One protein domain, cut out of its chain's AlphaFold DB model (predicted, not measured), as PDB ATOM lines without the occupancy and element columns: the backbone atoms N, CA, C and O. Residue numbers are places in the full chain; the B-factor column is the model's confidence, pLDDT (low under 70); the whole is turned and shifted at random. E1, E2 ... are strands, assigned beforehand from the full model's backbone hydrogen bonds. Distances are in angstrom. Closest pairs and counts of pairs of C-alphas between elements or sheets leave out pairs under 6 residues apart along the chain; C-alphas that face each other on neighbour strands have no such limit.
ATOM      1  N   VAL A 207     -32.229 -31.566  -7.676       57.19
ATOM      2  CA  VAL A 207     -30.957 -31.783  -8.379       57.19
ATOM      3  C   VAL A 207     -30.178 -30.487  -8.543       57.19
ATOM      4  O   VAL A 207     -28.974 -30.555  -8.768       57.19
ATOM      5  N   ASP A 208     -30.851 -29.337  -8.418       53.88
ATOM      6  CA  ASP A 208     -30.226 -28.016  -8.426       53.88
ATOM      7  C   ASP A 208     -31.146 -26.933  -7.834       53.88
ATOM      8  O   ASP A 208     -32.348 -27.157  -7.671       53.88
ATOM      9  N   THR A 209     -30.611 -25.743  -7.555       57.81
ATOM     10  CA  THR A 209     -31.382 -24.572  -7.119       57.81
ATOM     11  C   THR A 209     -31.058 -23.321  -7.930       57.81
ATOM     12  O   THR A 209     -29.896 -23.013  -8.169       57.81
ATOM     13  N   ILE A 210     -32.090 -22.552  -8.279       60.88
ATOM     14  CA  ILE A 210     -31.990 -21.260  -8.969       60.88
ATOM     15  C   ILE A 210     -32.481 -20.163  -8.027       60.88
ATOM     16  O   ILE A 210     -33.515 -20.332  -7.380       60.88
ATOM     17  N   CYS A 211     -31.770 -19.040  -7.957       60.31
ATOM     18  CA  CYS A 211     -32.168 -17.888  -7.154       60.31
ATOM     19  C   CYS A 211     -32.623 -16.744  -8.060       60.31
ATOM     20  O   CYS A 211     -31.801 -16.122  -8.718       60.31
ATOM     21  N   VAL A 212     -33.919 -16.437  -8.045       63.97
ATOM     22  CA  VAL A 212     -34.538 -15.439  -8.923       63.97
ATOM     23  C   VAL A 212     -34.891 -14.193  -8.125       63.97
ATOM     24  O   VAL A 212     -35.647 -14.278  -7.158       63.97
ATOM     25  N   GLN A 213     -34.419 -13.026  -8.555       71.75
ATOM     26  CA  GLN A 213     -34.831 -11.756  -7.959       71.75
ATOM     27  C   GLN A 213     -36.184 -11.291  -8.533       71.75
ATOM     28  O   GLN A 213     -36.436 -11.347  -9.738       71.75
ATOM     29  N   ARG A 214     -37.068 -10.825  -7.653       78.56
ATOM     30  CA  ARG A 214     -38.426 -10.340  -7.917       78.56
ATOM     31  C   ARG A 214     -38.654  -8.991  -7.244       78.56
ATOM     32  O   ARG A 214     -37.877  -8.575  -6.384       78.56
ATOM     33  N   CYS A 215     -39.746  -8.334  -7.620       82.88
ATOM     34  CA  CYS A 215     -40.174  -7.070  -7.042       82.88
ATOM     35  C   CYS A 215     -41.549  -7.209  -6.388       82.88
ATOM     36  O   CYS A 215     -42.393  -7.981  -6.842       82.88
ATOM     37  N   ASP A 216     -41.768  -6.453  -5.319       84.75
ATOM     38  CA  ASP A 216     -43.028  -6.408  -4.583       84.75
ATOM     39  C   ASP A 216     -43.537  -4.962  -4.501       84.75
ATOM     40  O   ASP A 216     -42.793  -4.052  -4.132       84.75
ATOM     41  N   ASP A 217     -44.796  -4.766  -4.885       87.12
ATOM     42  CA  ASP A 217     -45.564  -3.521  -4.803       87.12
ATOM     43  C   ASP A 217     -46.290  -3.499  -3.451       87.12
ATOM     44  O   ASP A 217     -47.417  -3.974  -3.283       87.12
ATOM     45  N   THR A 218     -45.582  -3.055  -2.421       84.88
ATOM     46  CA  THR A 218     -46.072  -3.137  -1.045       84.88
ATOM     47  C   THR A 218     -47.235  -2.189  -0.762       84.88
ATOM     48  O   THR A 218     -48.006  -2.444   0.172       84.88
ATOM     49  N   ASP A 219     -47.389  -1.122  -1.550       85.00
ATOM     50  CA  ASP A 219     -48.432  -0.112  -1.381       85.00
ATOM     51  C   ASP A 219     -49.613  -0.224  -2.373       85.00
ATOM     52  O   ASP A 219     -50.698   0.315  -2.103       85.00
ATOM     53  N   GLY A 220     -49.465  -1.028  -3.428       83.56
ATOM     54  CA  GLY A 220     -50.497  -1.365  -4.405       83.56
ATOM     55  C   GLY A 220     -50.699  -0.314  -5.501       83.56
ATOM     56  O   GLY A 220     -51.793  -0.263  -6.084       83.56
ATOM     57  N   ASP A 221     -49.722   0.564  -5.749       81.94
ATOM     58  CA  ASP A 221     -49.803   1.617  -6.768       81.94
ATOM     59  C   ASP A 221     -49.473   1.138  -8.199       81.94
ATOM     60  O   ASP A 221     -49.680   1.876  -9.174       81.94
ATOM     61  N   GLY A 222     -49.055  -0.123  -8.338       79.75
ATOM     62  CA  GLY A 222     -48.638  -0.756  -9.581       79.75
ATOM     63  C   GLY A 222     -47.147  -0.610  -9.889       79.75
ATOM     64  O   GLY A 222     -46.752  -0.932 -11.015       79.75
ATOM     65  N   LYS A 223     -46.328  -0.122  -8.951       77.62
ATOM     66  CA  LYS A 223     -44.869  -0.005  -9.070       77.62
ATOM     67  C   LYS A 223     -44.163  -0.843  -8.013       77.62
ATOM     68  O   LYS A 223     -44.690  -1.141  -6.956       77.62
ATOM     69  N   ALA A 224     -42.936  -1.240  -8.323       78.69
ATOM     70  CA  ALA A 224     -42.097  -1.957  -7.377       78.69
ATOM     71  C   ALA A 224     -41.627  -1.027  -6.244       78.69
ATOM     72  O   ALA A 224     -40.969  -0.022  -6.519       78.69
ATOM     73  N   ASP A 225     -41.889  -1.410  -4.993       77.81
ATOM     74  CA  ASP A 225     -41.410  -0.709  -3.794       77.81
ATOM     75  C   ASP A 225     -40.147  -1.351  -3.208       77.81
ATOM     76  O   ASP A 225     -39.278  -0.673  -2.657       77.81
ATOM     77  N   THR A 226     -40.052  -2.681  -3.289       82.88
ATOM     78  CA  THR A 226     -38.961  -3.471  -2.706       82.88
ATOM     79  C   THR A 226     -38.626  -4.683  -3.573       82.88
ATOM     80  O   THR A 226     -39.414  -5.089  -4.431       82.88
ATOM     81  N   THR A 227     -37.447  -5.265  -3.358       78.81
ATOM     82  CA  THR A 227     -36.994  -6.483  -4.039       78.81
ATOM     83  C   THR A 227     -36.941  -7.656  -3.076       78.81
ATOM     84  O   THR A 227     -36.643  -7.493  -1.896       78.81
ATOM     85  N   TYR A 228     -37.178  -8.853  -3.594       74.94
ATOM     86  CA  TYR A 228     -37.031 -10.094  -2.848       74.94
ATOM     87  C   TYR A 228     -36.484 -11.194  -3.760       74.94
ATOM     88  O   TYR A 228     -36.527 -11.086  -4.981       74.94
ATOM     89  N   ASN A 229     -35.955 -12.252  -3.173       72.38
ATOM     90  CA  ASN A 229     -35.391 -13.405  -3.846       72.38
ATOM     91  C   ASN A 229     -36.302 -14.622  -3.673       72.38
ATOM     92  O   ASN A 229     -36.859 -14.873  -2.603       72.38
ATOM     93  N   GLU A 230     -36.438 -15.399  -4.737       73.56
ATOM     94  CA  GLU A 230     -37.107 -16.691  -4.757       73.56
ATOM     95  C   GLU A 230     -36.070 -17.780  -5.026       73.56
ATOM     96  O   GLU A 230     -35.445 -17.806  -6.085       73.56
ATOM     97  N   LEU A 231     -35.905 -18.703  -4.086       71.19
ATOM     98  CA  LEU A 231     -35.116 -19.910  -4.272       71.19
ATOM     99  C   LEU A 231     -36.015 -21.007  -4.840       71.19
ATOM    100  O   LEU A 231     -36.934 -21.484  -4.171       71.19
ATOM    101  N   TRP A 232     -35.732 -21.421  -6.065       68.50
ATOM    102  CA  TRP A 232     -36.445 -22.471  -6.773       68.50
ATOM    103  C   TRP A 232     -35.603 -23.735  -6.802       68.50
ATOM    104  O   TRP A 232     -34.454 -23.709  -7.227       68.50
ATOM    105  N   CYS A 233     -36.188 -24.850  -6.402       67.44
ATOM    106  CA  CYS A 233     -35.626 -26.161  -6.642       67.44
ATOM    107  C   CYS A 233     -35.939 -26.605  -8.067       67.44
ATOM    108  O   CYS A 233     -37.084 -26.511  -8.510       67.44
ATOM    109  N   VAL A 234     -34.932 -27.124  -8.759       66.44
ATOM    110  CA  VAL A 234     -35.078 -27.815 -10.034       66.44
ATOM    111  C   VAL A 234     -35.055 -29.311  -9.757       66.44
ATOM    112  O   VAL A 234     -34.093 -29.858  -9.212       66.44
ATOM    113  N   HIS A 235     -36.128 -29.985 -10.150       70.62
ATOM    114  CA  HIS A 235     -36.228 -31.434 -10.102       70.62
ATOM    115  C   HIS A 235     -35.645 -32.042 -11.376       70.62
ATOM    116  O   HIS A 235     -35.626 -31.432 -12.449       70.62
ATOM    117  N   ALA A 236     -35.191 -33.289 -11.278       57.78
ATOM    118  CA  ALA A 236     -34.620 -34.022 -12.406       57.78
ATOM    119  C   ALA A 236     -35.552 -34.063 -13.635       57.78
ATOM    120  O   ALA A 236     -35.112 -33.975 -14.783       57.78
ATOM    121  N   ASP A 237     -36.864 -34.150 -13.409       65.69
ATOM    122  CA  ASP A 237     -37.879 -34.171 -14.465       65.69
ATOM    123  C   ASP A 237     -38.109 -32.806 -15.146       65.69
ATOM    124  O   ASP A 237     -38.889 -32.721 -16.095       65.69
ATOM    125  N   GLY A 238     -37.389 -31.764 -14.718       59.34
ATOM    126  CA  GLY A 238     -37.482 -30.404 -15.241       59.34
ATOM    127  C   GLY A 238     -38.604 -29.585 -14.610       59.34
ATOM    128  O   GLY A 238     -38.799 -28.435 -15.001       59.34
ATOM    129  N   THR A 239     -39.344 -30.143 -13.648       73.69
ATOM    130  CA  THR A 239     -40.265 -29.343 -12.845       73.69
ATOM    131  C   THR A 239     -39.486 -28.460 -11.881       73.69
ATOM    132  O   THR A 239     -38.396 -28.808 -11.425       73.69
ATOM    133  N   THR A 240     -40.039 -27.290 -11.590       68.25
ATOM    134  CA  THR A 240     -39.494 -26.380 -10.590       68.25
ATOM    135  C   THR A 240     -40.460 -26.257  -9.423       68.25
ATOM    136  O   THR A 240     -41.680 -26.283  -9.596       68.25
ATOM    137  N   GLU A 241     -39.915 -26.125  -8.224       77.75
ATOM    138  CA  GLU A 241     -40.672 -25.929  -6.993       77.75
ATOM    139  C   GLU A 241     -40.105 -24.725  -6.250       77.75
ATOM    140  O   GLU A 241     -38.908 -24.668  -5.990       77.75
ATOM    141  N   LEU A 242     -40.949 -23.744  -5.926       75.81
ATOM    142  CA  LEU A 242     -40.537 -22.621  -5.088       75.81
ATOM    143  C   LEU A 242     -40.301 -23.135  -3.667       75.81
ATOM    144  O   LEU A 242     -41.233 -23.610  -3.019       75.81
ATOM    145  N   ILE A 243     -39.063 -23.028  -3.196       74.25
ATOM    146  CA  ILE A 243     -38.643 -23.516  -1.880       74.25
ATOM    147  C   ILE A 243     -38.740 -22.413  -0.840       74.25
ATOM    148  O   ILE A 243     -39.274 -22.628   0.246       74.25
ATOM    149  N   LEU A 244     -38.226 -21.231  -1.171       72.06
ATOM    150  CA  LEU A 244     -38.139 -20.126  -0.230       72.06
ATOM    151  C   LEU A 244     -38.300 -18.798  -0.950       72.06
ATOM    152  O   LEU A 244     -37.746 -18.588  -2.023       72.06
ATOM    153  N   THR A 245     -39.005 -17.883  -0.306       76.00
ATOM    154  CA  THR A 245     -39.022 -16.472  -0.665       76.00
ATOM    155  C   THR A 245     -38.401 -15.701   0.492       76.00
ATOM    156  O   THR A 245     -38.785 -15.926   1.639       76.00
ATOM    157  N   TYR A 246     -37.424 -14.843   0.226       71.38
ATOM    158  CA  TYR A 246     -36.670 -14.098   1.241       71.38
ATOM    159  C   TYR A 246     -36.240 -12.733   0.694       71.38
ATOM    160  O   TYR A 246     -36.269 -12.548  -0.513       71.38
ATOM    161  N   GLN A 247     -35.882 -11.758   1.533       73.62
ATOM    162  CA  GLN A 247     -35.282 -10.505   1.039       73.62
ATOM    163  C   GLN A 247     -33.756 -10.635   0.962       73.62
ATOM    164  O   GLN A 247     -33.252 -11.392   0.134       73.62
ATOM    165  N   ASP A 248     -33.032  -9.940   1.837       56.38
ATOM    166  CA  ASP A 248     -31.570  -9.979   1.900       56.38
ATOM    167  C   ASP A 248     -31.060 -11.151   2.753       56.38
ATOM    168  O   ASP A 248     -29.953 -11.641   2.539       56.38
ATOM    169  N   ASP A 249     -31.875 -11.629   3.704       57.84
ATOM    170  CA  ASP A 249     -31.541 -12.740   4.597       57.84
ATOM    171  C   ASP A 249     -32.468 -13.950   4.360       57.84
ATOM    172  O   ASP A 249     -33.661 -13.879   4.671       57.84
ATOM    173  N   PRO A 250     -31.947 -15.089   3.866       49.22
ATOM    174  CA  PRO A 250     -32.698 -16.339   3.738       49.22
ATOM    175  C   PRO A 250     -33.277 -16.876   5.058       49.22
ATOM    176  O   PRO A 250     -34.141 -17.752   5.035       49.22
ATOM    177  N   ALA A 251     -32.802 -16.407   6.218       48.03
ATOM    178  CA  ALA A 251     -33.342 -16.780   7.525       48.03
ATOM    179  C   ALA A 251     -34.671 -16.083   7.864       48.03
ATOM    180  O   ALA A 251     -35.368 -16.530   8.779       48.03
ATOM    181  N   GLU A 252     -35.037 -15.026   7.134       59.91
ATOM    182  CA  GLU A 252     -36.299 -14.309   7.300       59.91
ATOM    183  C   GLU A 252     -37.182 -14.498   6.056       59.91
ATOM    184  O   GLU A 252     -37.039 -13.775   5.066       59.91
ATOM    185  N   PRO A 253     -38.122 -15.468   6.078       72.94
ATOM    186  CA  PRO A 253     -39.041 -15.667   4.970       72.94
ATOM    187  C   PRO A 253     -39.829 -14.392   4.668       72.94
ATOM    188  O   PRO A 253     -40.469 -13.810   5.549       72.94
ATOM    189  N   TYR A 254     -39.820 -13.993   3.402       72.81
ATOM    190  CA  TYR A 254     -40.550 -12.842   2.907       72.81
ATOM    191  C   TYR A 254     -41.857 -13.285   2.250       72.81
ATOM    192  O   TYR A 254     -41.863 -14.107   1.337       72.81
ATOM    193  N   GLY A 255     -42.977 -12.738   2.719       85.62
ATOM    194  CA  GLY A 255     -44.283 -12.920   2.092       85.62
ATOM    195  C   GLY A 255     -44.631 -11.685   1.265       85.62
ATOM    196  O   GLY A 255     -45.018 -10.691   1.881       85.62
ATOM    197  N   PRO A 256     -44.517 -11.721  -0.074       84.19
ATOM    198  CA  PRO A 256     -44.776 -10.545  -0.892       84.19
ATOM    199  C   PRO A 256     -46.256 -10.139  -0.845       84.19
ATOM    200  O   PRO A 256     -47.151 -10.994  -0.847       84.19
ATOM    201  N   ALA A 257     -46.515  -8.834  -0.775       85.75
ATOM    202  CA  ALA A 257     -47.851  -8.259  -0.654       85.75
ATOM    203  C   ALA A 257     -48.583  -8.180  -2.005       85.75
ATOM    204  O   ALA A 257     -49.762  -8.539  -2.091       85.75
ATOM    205  N   SER A 258     -47.881  -7.750  -3.051       85.12
ATOM    206  CA  SER A 258     -48.329  -7.680  -4.440       85.12
ATOM    207  C   SER A 258     -47.116  -7.853  -5.373       85.12
ATOM    208  O   SER A 258     -46.510  -6.871  -5.798       85.12
ATOM    209  N   PRO A 259     -46.741  -9.101  -5.719       82.06
ATOM    210  CA  PRO A 259     -45.643  -9.358  -6.645       82.06
ATOM    211  C   PRO A 259     -45.841  -8.640  -7.986       82.06
ATOM    212  O   PRO A 259     -46.883  -8.798  -8.629       82.06
ATOM    213  N   VAL A 260     -44.824  -7.904  -8.434       79.00
ATOM    214  CA  VAL A 260     -44.791  -7.217  -9.733       79.00
ATOM    215  C   VAL A 260     -43.504  -7.545 -10.488       79.00
ATOM    216  O   VAL A 260     -42.476  -7.886  -9.898       79.00
ATOM    217  N   ASP A 261     -43.550  -7.453 -11.817       69.75
ATOM    218  CA  ASP A 261     -42.342  -7.575 -12.630       69.75
ATOM    219  C   ASP A 261     -41.439  -6.361 -12.384       69.75
ATOM    220  O   ASP A 261     -41.881  -5.212 -12.457       69.75
ATOM    221  N   CYS A 262     -40.161  -6.608 -12.103       65.06
ATOM    222  CA  CYS A 262     -39.184  -5.534 -12.000       65.06
ATOM    223  C   CYS A 262     -39.019  -4.851 -13.367       65.06
ATOM    224  O   CYS A 262     -38.771  -5.528 -14.365       65.06
ATOM    225  N   GLU A 263     -39.054  -3.515 -13.405       57.06
ATOM    226  CA  GLU A 263     -38.800  -2.714 -14.621       57.06
ATOM    227  C   GLU A 263     -37.406  -2.993 -15.233       57.06
ATOM    228  O   GLU A 263     -37.196  -2.798 -16.428       57.06
ATOM    229  N   TYR A 264     -36.489  -3.555 -14.433       46.91
ATOM    230  CA  TYR A 264     -35.142  -3.993 -14.820       46.91
ATOM    231  C   TYR A 264     -34.865  -5.484 -14.553       46.91
ATOM    232  O   TYR A 264     -33.708  -5.883 -14.436       46.91
ATOM    233  N   GLY A 265     -35.899  -6.320 -14.420       45.78
ATOM    234  CA  GLY A 265     -35.725  -7.737 -14.092       45.78
ATOM    235  C   GLY A 265     -34.870  -8.468 -15.128       45.78
ATOM    236  O   GLY A 265     -35.209  -8.508 -16.312       45.78
ATOM    237  N   CYS A 266     -33.760  -9.061 -14.690       41.25
ATOM    238  CA  CYS A 266     -32.960  -9.931 -15.537       41.25
ATOM    239  C   CYS A 266     -33.780 -11.187 -15.857       41.25
ATOM    240  O   CYS A 266     -34.239 -11.883 -14.954       41.25
ATOM    241  N   VAL A 267     -33.963 -11.494 -17.142       52.25
ATOM    242  CA  VAL A 267     -34.372 -12.843 -17.543       52.25
ATOM    243  C   VAL A 267     -33.209 -13.758 -17.196       52.25
ATOM    244  O   VAL A 267     -32.161 -13.703 -17.841       52.25
ATOM    245  N   GLU A 268     -33.372 -14.576 -16.164       58.56
ATOM    246  CA  GLU A 268     -32.321 -15.492 -15.764       58.56
ATOM    247  C   GLU A 268     -32.403 -16.733 -16.644       58.56
ATOM    248  O   GLU A 268     -33.413 -17.440 -16.680       58.56
ATOM    249  N   THR A 269     -31.348 -16.953 -17.421       59.75
ATOM    250  CA  THR A 269     -31.210 -18.136 -18.264       59.75
ATOM    251  C   THR A 269     -30.036 -18.941 -17.744       59.75
ATOM    252  O   THR A 269     -28.888 -18.542 -17.924       59.75
ATOM    253  N   GLN A 270     -30.316 -20.082 -17.121       60.38
ATOM    254  CA  GLN A 270     -29.289 -21.034 -16.712       60.38
ATOM    255  C   GLN A 270     -29.271 -22.215 -17.684       60.38
ATOM    256  O   GLN A 270     -30.311 -22.649 -18.179       60.38
ATOM    257  N   THR A 271     -28.082 -22.714 -18.018       66.88
ATOM    258  CA  THR A 271     -27.922 -23.888 -18.885       66.88
ATOM    259  C   THR A 271     -27.133 -24.953 -18.144       66.88
ATOM    260  O   THR A 271     -26.005 -24.713 -17.726       66.88
ATOM    261  N   TYR A 272     -27.714 -26.142 -18.042       66.31
ATOM    262  CA  TYR A 272     -27.139 -27.285 -17.346       66.31
ATOM    263  C   TYR A 272     -26.786 -28.384 -18.331       66.31
ATOM    264  O   TYR A 272     -27.516 -28.618 -19.292       66.31
ATOM    265  N   MET A 273     -25.705 -29.109 -18.059       73.06
ATOM    266  CA  MET A 273     -25.428 -30.370 -18.738       73.06
ATOM    267  C   MET A 273     -25.993 -31.518 -17.904       73.06
ATOM    268  O   MET A 273     -25.550 -31.753 -16.782       73.06
ATOM    269  N   LEU A 274     -26.963 -32.236 -18.461       79.31
ATOM    270  CA  LEU A 274     -27.642 -33.357 -17.814       79.31
ATOM    271  C   LEU A 274     -27.514 -34.608 -18.677       79.31
ATOM    272  O   LEU A 274     -27.177 -34.530 -19.857       79.31
ATOM    273  N   CYS A 275     -27.790 -35.771 -18.098       81.00
ATOM    274  CA  CYS A 275     -27.826 -37.027 -18.830       81.00
ATOM    275  C   CYS A 275     -29.179 -37.705 -18.703       81.00
ATOM    276  O   CYS A 275     -29.812 -37.676 -17.652       81.00
ATOM    277  N   ASP A 276     -29.576 -38.374 -19.777       87.19
ATOM    278  CA  ASP A 276     -30.713 -39.282 -19.820       87.19
ATOM    279  C   ASP A 276     -30.283 -40.656 -20.388       87.19
ATOM    280  O   ASP A 276     -29.092 -40.953 -20.523       87.19
ATOM    281  N   ALA A 277     -31.234 -41.529 -20.732       79.50
ATOM    282  CA  ALA A 277     -30.946 -42.854 -21.294       79.50
ATOM    283  C   ALA A 277     -30.337 -42.825 -22.713       79.50
ATOM    284  O   ALA A 277     -29.827 -43.849 -23.176       79.50
ATOM    285  N   SER A 278     -30.403 -41.690 -23.409       79.81
ATOM    286  CA  SER A 278     -29.817 -41.463 -24.733       79.81
ATOM    287  C   SER A 278     -28.457 -40.762 -24.701       79.81
ATOM    288  O   SER A 278     -27.738 -40.817 -25.699       79.81
ATOM    289  N   GLY A 279     -28.065 -40.188 -23.561       77.06
ATOM    290  CA  GLY A 279     -26.751 -39.588 -23.342       77.06
ATOM    291  C   GLY A 279     -26.833 -38.203 -22.706       77.06
ATOM    292  O   GLY A 279     -27.846 -37.836 -22.118       77.06
ATOM    293  N   ALA A 280     -25.737 -37.448 -22.799       77.12
ATOM    294  CA  ALA A 280     -25.683 -36.080 -22.300       77.12
ATOM    295  C   ALA A 280     -26.424 -35.114 -23.237       77.12
ATOM    296  O   ALA A 280     -26.360 -35.245 -24.461       77.12
ATOM    297  N   PHE A 281     -27.084 -34.127 -22.649       85.56
ATOM    298  CA  PHE A 281     -27.811 -33.062 -23.325       85.56
ATOM    299  C   PHE A 281     -27.714 -31.771 -22.498       85.56
ATOM    300  O   PHE A 281     -27.247 -31.781 -21.356       85.56
ATOM    301  N   LEU A 282     -28.115 -30.646 -23.083       74.31
ATOM    302  CA  LEU A 282     -28.199 -29.362 -22.400       74.31
ATOM    303  C   LEU A 282     -29.649 -29.079 -22.029       74.31
ATOM    304  O   LEU A 282     -30.532 -29.157 -22.877       74.31
ATOM    305  N   ARG A 283     -29.895 -28.703 -20.781       83.81
ATOM    306  CA  ARG A 283     -31.180 -28.172 -20.340       83.81
ATOM    307  C   ARG A 283     -31.025 -26.689 -20.083       83.81
ATOM    308  O   ARG A 283     -30.313 -26.296 -19.162       83.81
ATOM    309  N   ARG A 284     -31.691 -25.871 -20.888       80.31
ATOM    310  CA  ARG A 284     -31.779 -24.430 -20.679       80.31
ATOM    311  C   ARG A 284     -33.064 -24.118 -19.933       80.31
ATOM    312  O   ARG A 284     -34.143 -24.502 -20.376       80.31
ATOM    313  N   ILE A 285     -32.933 -23.446 -18.801       74.50
ATOM    314  CA  ILE A 285     -34.049 -22.989 -17.986       74.50
ATOM    315  C   ILE A 285     -34.038 -21.471 -18.031       74.50
ATOM    316  O   ILE A 285     -33.103 -20.834 -17.549       74.50
ATOM    317  N   THR A 286     -35.082 -20.911 -18.625       75.25
ATOM    318  CA  THR A 286     -35.315 -19.473 -18.665       75.25
ATOM    319  C   THR A 286     -36.447 -19.147 -17.707       75.25
ATOM    320  O   THR A 286     -37.565 -19.648 -17.874       75.25
ATOM    321  N   ILE A 287     -36.167 -18.303 -16.716       67.50
ATOM    322  CA  ILE A 287     -37.161 -17.826 -15.755       67.50
ATOM    323  C   ILE A 287     -37.382 -16.328 -15.975       67.50
ATOM    324  O   ILE A 287     -36.464 -15.520 -15.874       67.50
ATOM    325  N   GLY A 288     -38.626 -15.955 -16.286       64.38
ATOM    326  CA  GLY A 288     -39.034 -14.558 -16.455       64.38
ATOM    327  C   GLY A 288     -40.557 -14.407 -16.492       64.38
ATOM    328  O   GLY A 288     -41.255 -15.336 -16.888       64.38
ATOM    329  N   ALA A 289     -41.081 -13.257 -16.043       55.88
ATOM    330  CA  ALA A 289     -42.499 -12.856 -16.149       55.88
ATOM    331  C   ALA A 289     -43.538 -13.958 -15.809       55.88
ATOM    332  O   ALA A 289     -44.487 -14.202 -16.554       55.88
ATOM    333  N   GLY A 290     -43.327 -14.687 -14.705       57.09
ATOM    334  CA  GLY A 290     -44.224 -15.759 -14.249       57.09
ATOM    335  C   GLY A 290     -44.250 -17.029 -15.116       57.09
ATOM    336  O   GLY A 290     -45.102 -17.890 -14.899       57.09
ATOM    337  N   GLN A 291     -43.340 -17.168 -16.085       60.38
ATOM    338  CA  GLN A 291     -43.224 -18.339 -16.948       60.38
ATOM    339  C   GLN A 291     -41.846 -18.996 -16.795       60.38
ATOM    340  O   GLN A 291     -40.809 -18.334 -16.783       60.38
ATOM    341  N   HIS A 292     -41.853 -20.327 -16.712       71.88
ATOM    342  CA  HIS A 292     -40.655 -21.158 -16.745       71.88
ATOM    343  C   HIS A 292     -40.609 -21.838 -18.110       71.88
ATOM    344  O   HIS A 292     -41.533 -22.572 -18.473       71.88
ATOM    345  N   ILE A 293     -39.568 -21.557 -18.889       79.00
ATOM    346  CA  ILE A 293     -39.331 -22.232 -20.165       79.00
ATOM    347  C   ILE A 293     -38.166 -23.183 -19.956       79.00
ATOM    348  O   ILE A 293     -37.076 -22.760 -19.585       79.00
ATOM    349  N   VAL A 294     -38.420 -24.467 -20.189       83.00
ATOM    350  CA  VAL A 294     -37.397 -25.509 -20.196       83.00
ATOM    351  C   VAL A 294     -37.197 -25.942 -21.641       83.00
ATOM    352  O   VAL A 294     -38.136 -26.417 -22.285       83.00
ATOM    353  N   GLU A 295     -35.984 -25.765 -22.149       86.75
ATOM    354  CA  GLU A 295     -35.568 -26.251 -23.460       86.75
ATOM    355  C   GLU A 295     -34.518 -27.340 -23.274       86.75
ATOM    356  O   GLU A 295     -33.418 -27.090 -22.777       86.75
ATOM    357  N   ASP A 296     -34.859 -28.550 -23.702       87.19
ATOM    358  CA  ASP A 296     -33.894 -29.629 -23.821       87.19
ATOM    359  C   ASP A 296     -33.268 -29.539 -25.209       87.19
ATOM    360  O   ASP A 296     -33.953 -29.567 -26.233       87.19
ATOM    361  N   LEU A 297     -31.955 -29.385 -25.238       85.25
ATOM    362  CA  LEU A 297     -31.143 -29.153 -26.418       85.25
ATOM    363  C   LEU A 297     -30.057 -30.222 -26.469       85.25
ATOM    364  O   LEU A 297     -29.593 -30.710 -25.440       85.25
ATOM    365  N   ALA A 298     -29.628 -30.614 -27.660       80.69
ATOM    366  CA  ALA A 298     -28.437 -31.426 -27.803       80.69
ATOM    367  C   ALA A 298     -27.228 -30.622 -27.295       80.69
ATOM    368  O   ALA A 298     -27.313 -29.424 -27.018       80.69
TER     369      ALA A 298
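This is residues 207 to 298 of the 540 residues of an uncharacterized protein of Streptomyces sp. BK561 (UniProt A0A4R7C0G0). Two small three-stranded sheets, both strongly twisted, lie partly over one another with a shift along the long axis and few contacts between them. The E1 to E2 loop, residues 217 to 225, lies at one end of the long axis, and the turn at residues 277 and 278 lies at the other. The printed part has 92 residues with no named helix and six named strands, E1 to E6 in chain order, and the class is all strand. Each sheet is antiparallel and a meander, each strand the antiparallel neighbour of the one before, with the orders E1 - E2 - E3 and E4 - E5 - E6. The whole is elongated, 51 by 27 by 16 A, and only just loose, close to compact, with a radius of gyration of the C-alphas of 15.1 A.

E1 is residues 207 to 216, 28.4 A long, beginning at C-alpha 207 (-30.957, -31.783, -8.379). E2 is residues 226 to 235, 29.1 A, and E3 is residues 240 to 246, 17.3 A. E4 is residues 268 to 276, 24.2 A, beginning at C-alpha 268 (-32.321, -15.492, -15.764), and it bends by 52 degrees at residue 273. E5 is residues 279 to 288, 28.7 A. E6 is residues 291 to 297, 18.8 A, ending at C-alpha 297 (-31.143, -29.153, -26.418).

E1 and E2 form a hairpin at 158 degrees, with N 214 and O 228 2.7 A apart. E2 and E3 form a hairpin at 149 degrees, with N 229 and O 246 2.7 A apart. E1 and E3 are the edge strands. Residues 215 to 216 of E1 also pair, antiparallel, with residues 259 to 260. In the other sheet E4 and E5 form a hairpin at 157 degrees, with N 272 and O 283 2.8 A apart. E5 and E6 form a hairpin at 159 degrees, with N 284 and O 295 2.8 A apart. Between the sheets, the closest C-alphas of E1 and E4 are those of Val 212 and Glu 268, 7.2 A apart. Those of E1 and E5 are Val 212 and Ile 287, 7.7 A apart. E2 is apart from E4, E5 and E6, and E3 is only just apart from E6, with their closest C-alphas 8.2 A apart.

The two C-alphas farthest apart, those of Asp 219 and Ser 278, are 51.0 A from each other. The printed part has no cut. The link from E3 to E4, 21 residues, is long. The mean pLDDT of the printed part is 71.5, and 35 residues are under 70, among them residues 207 to 212 and 261 to 272.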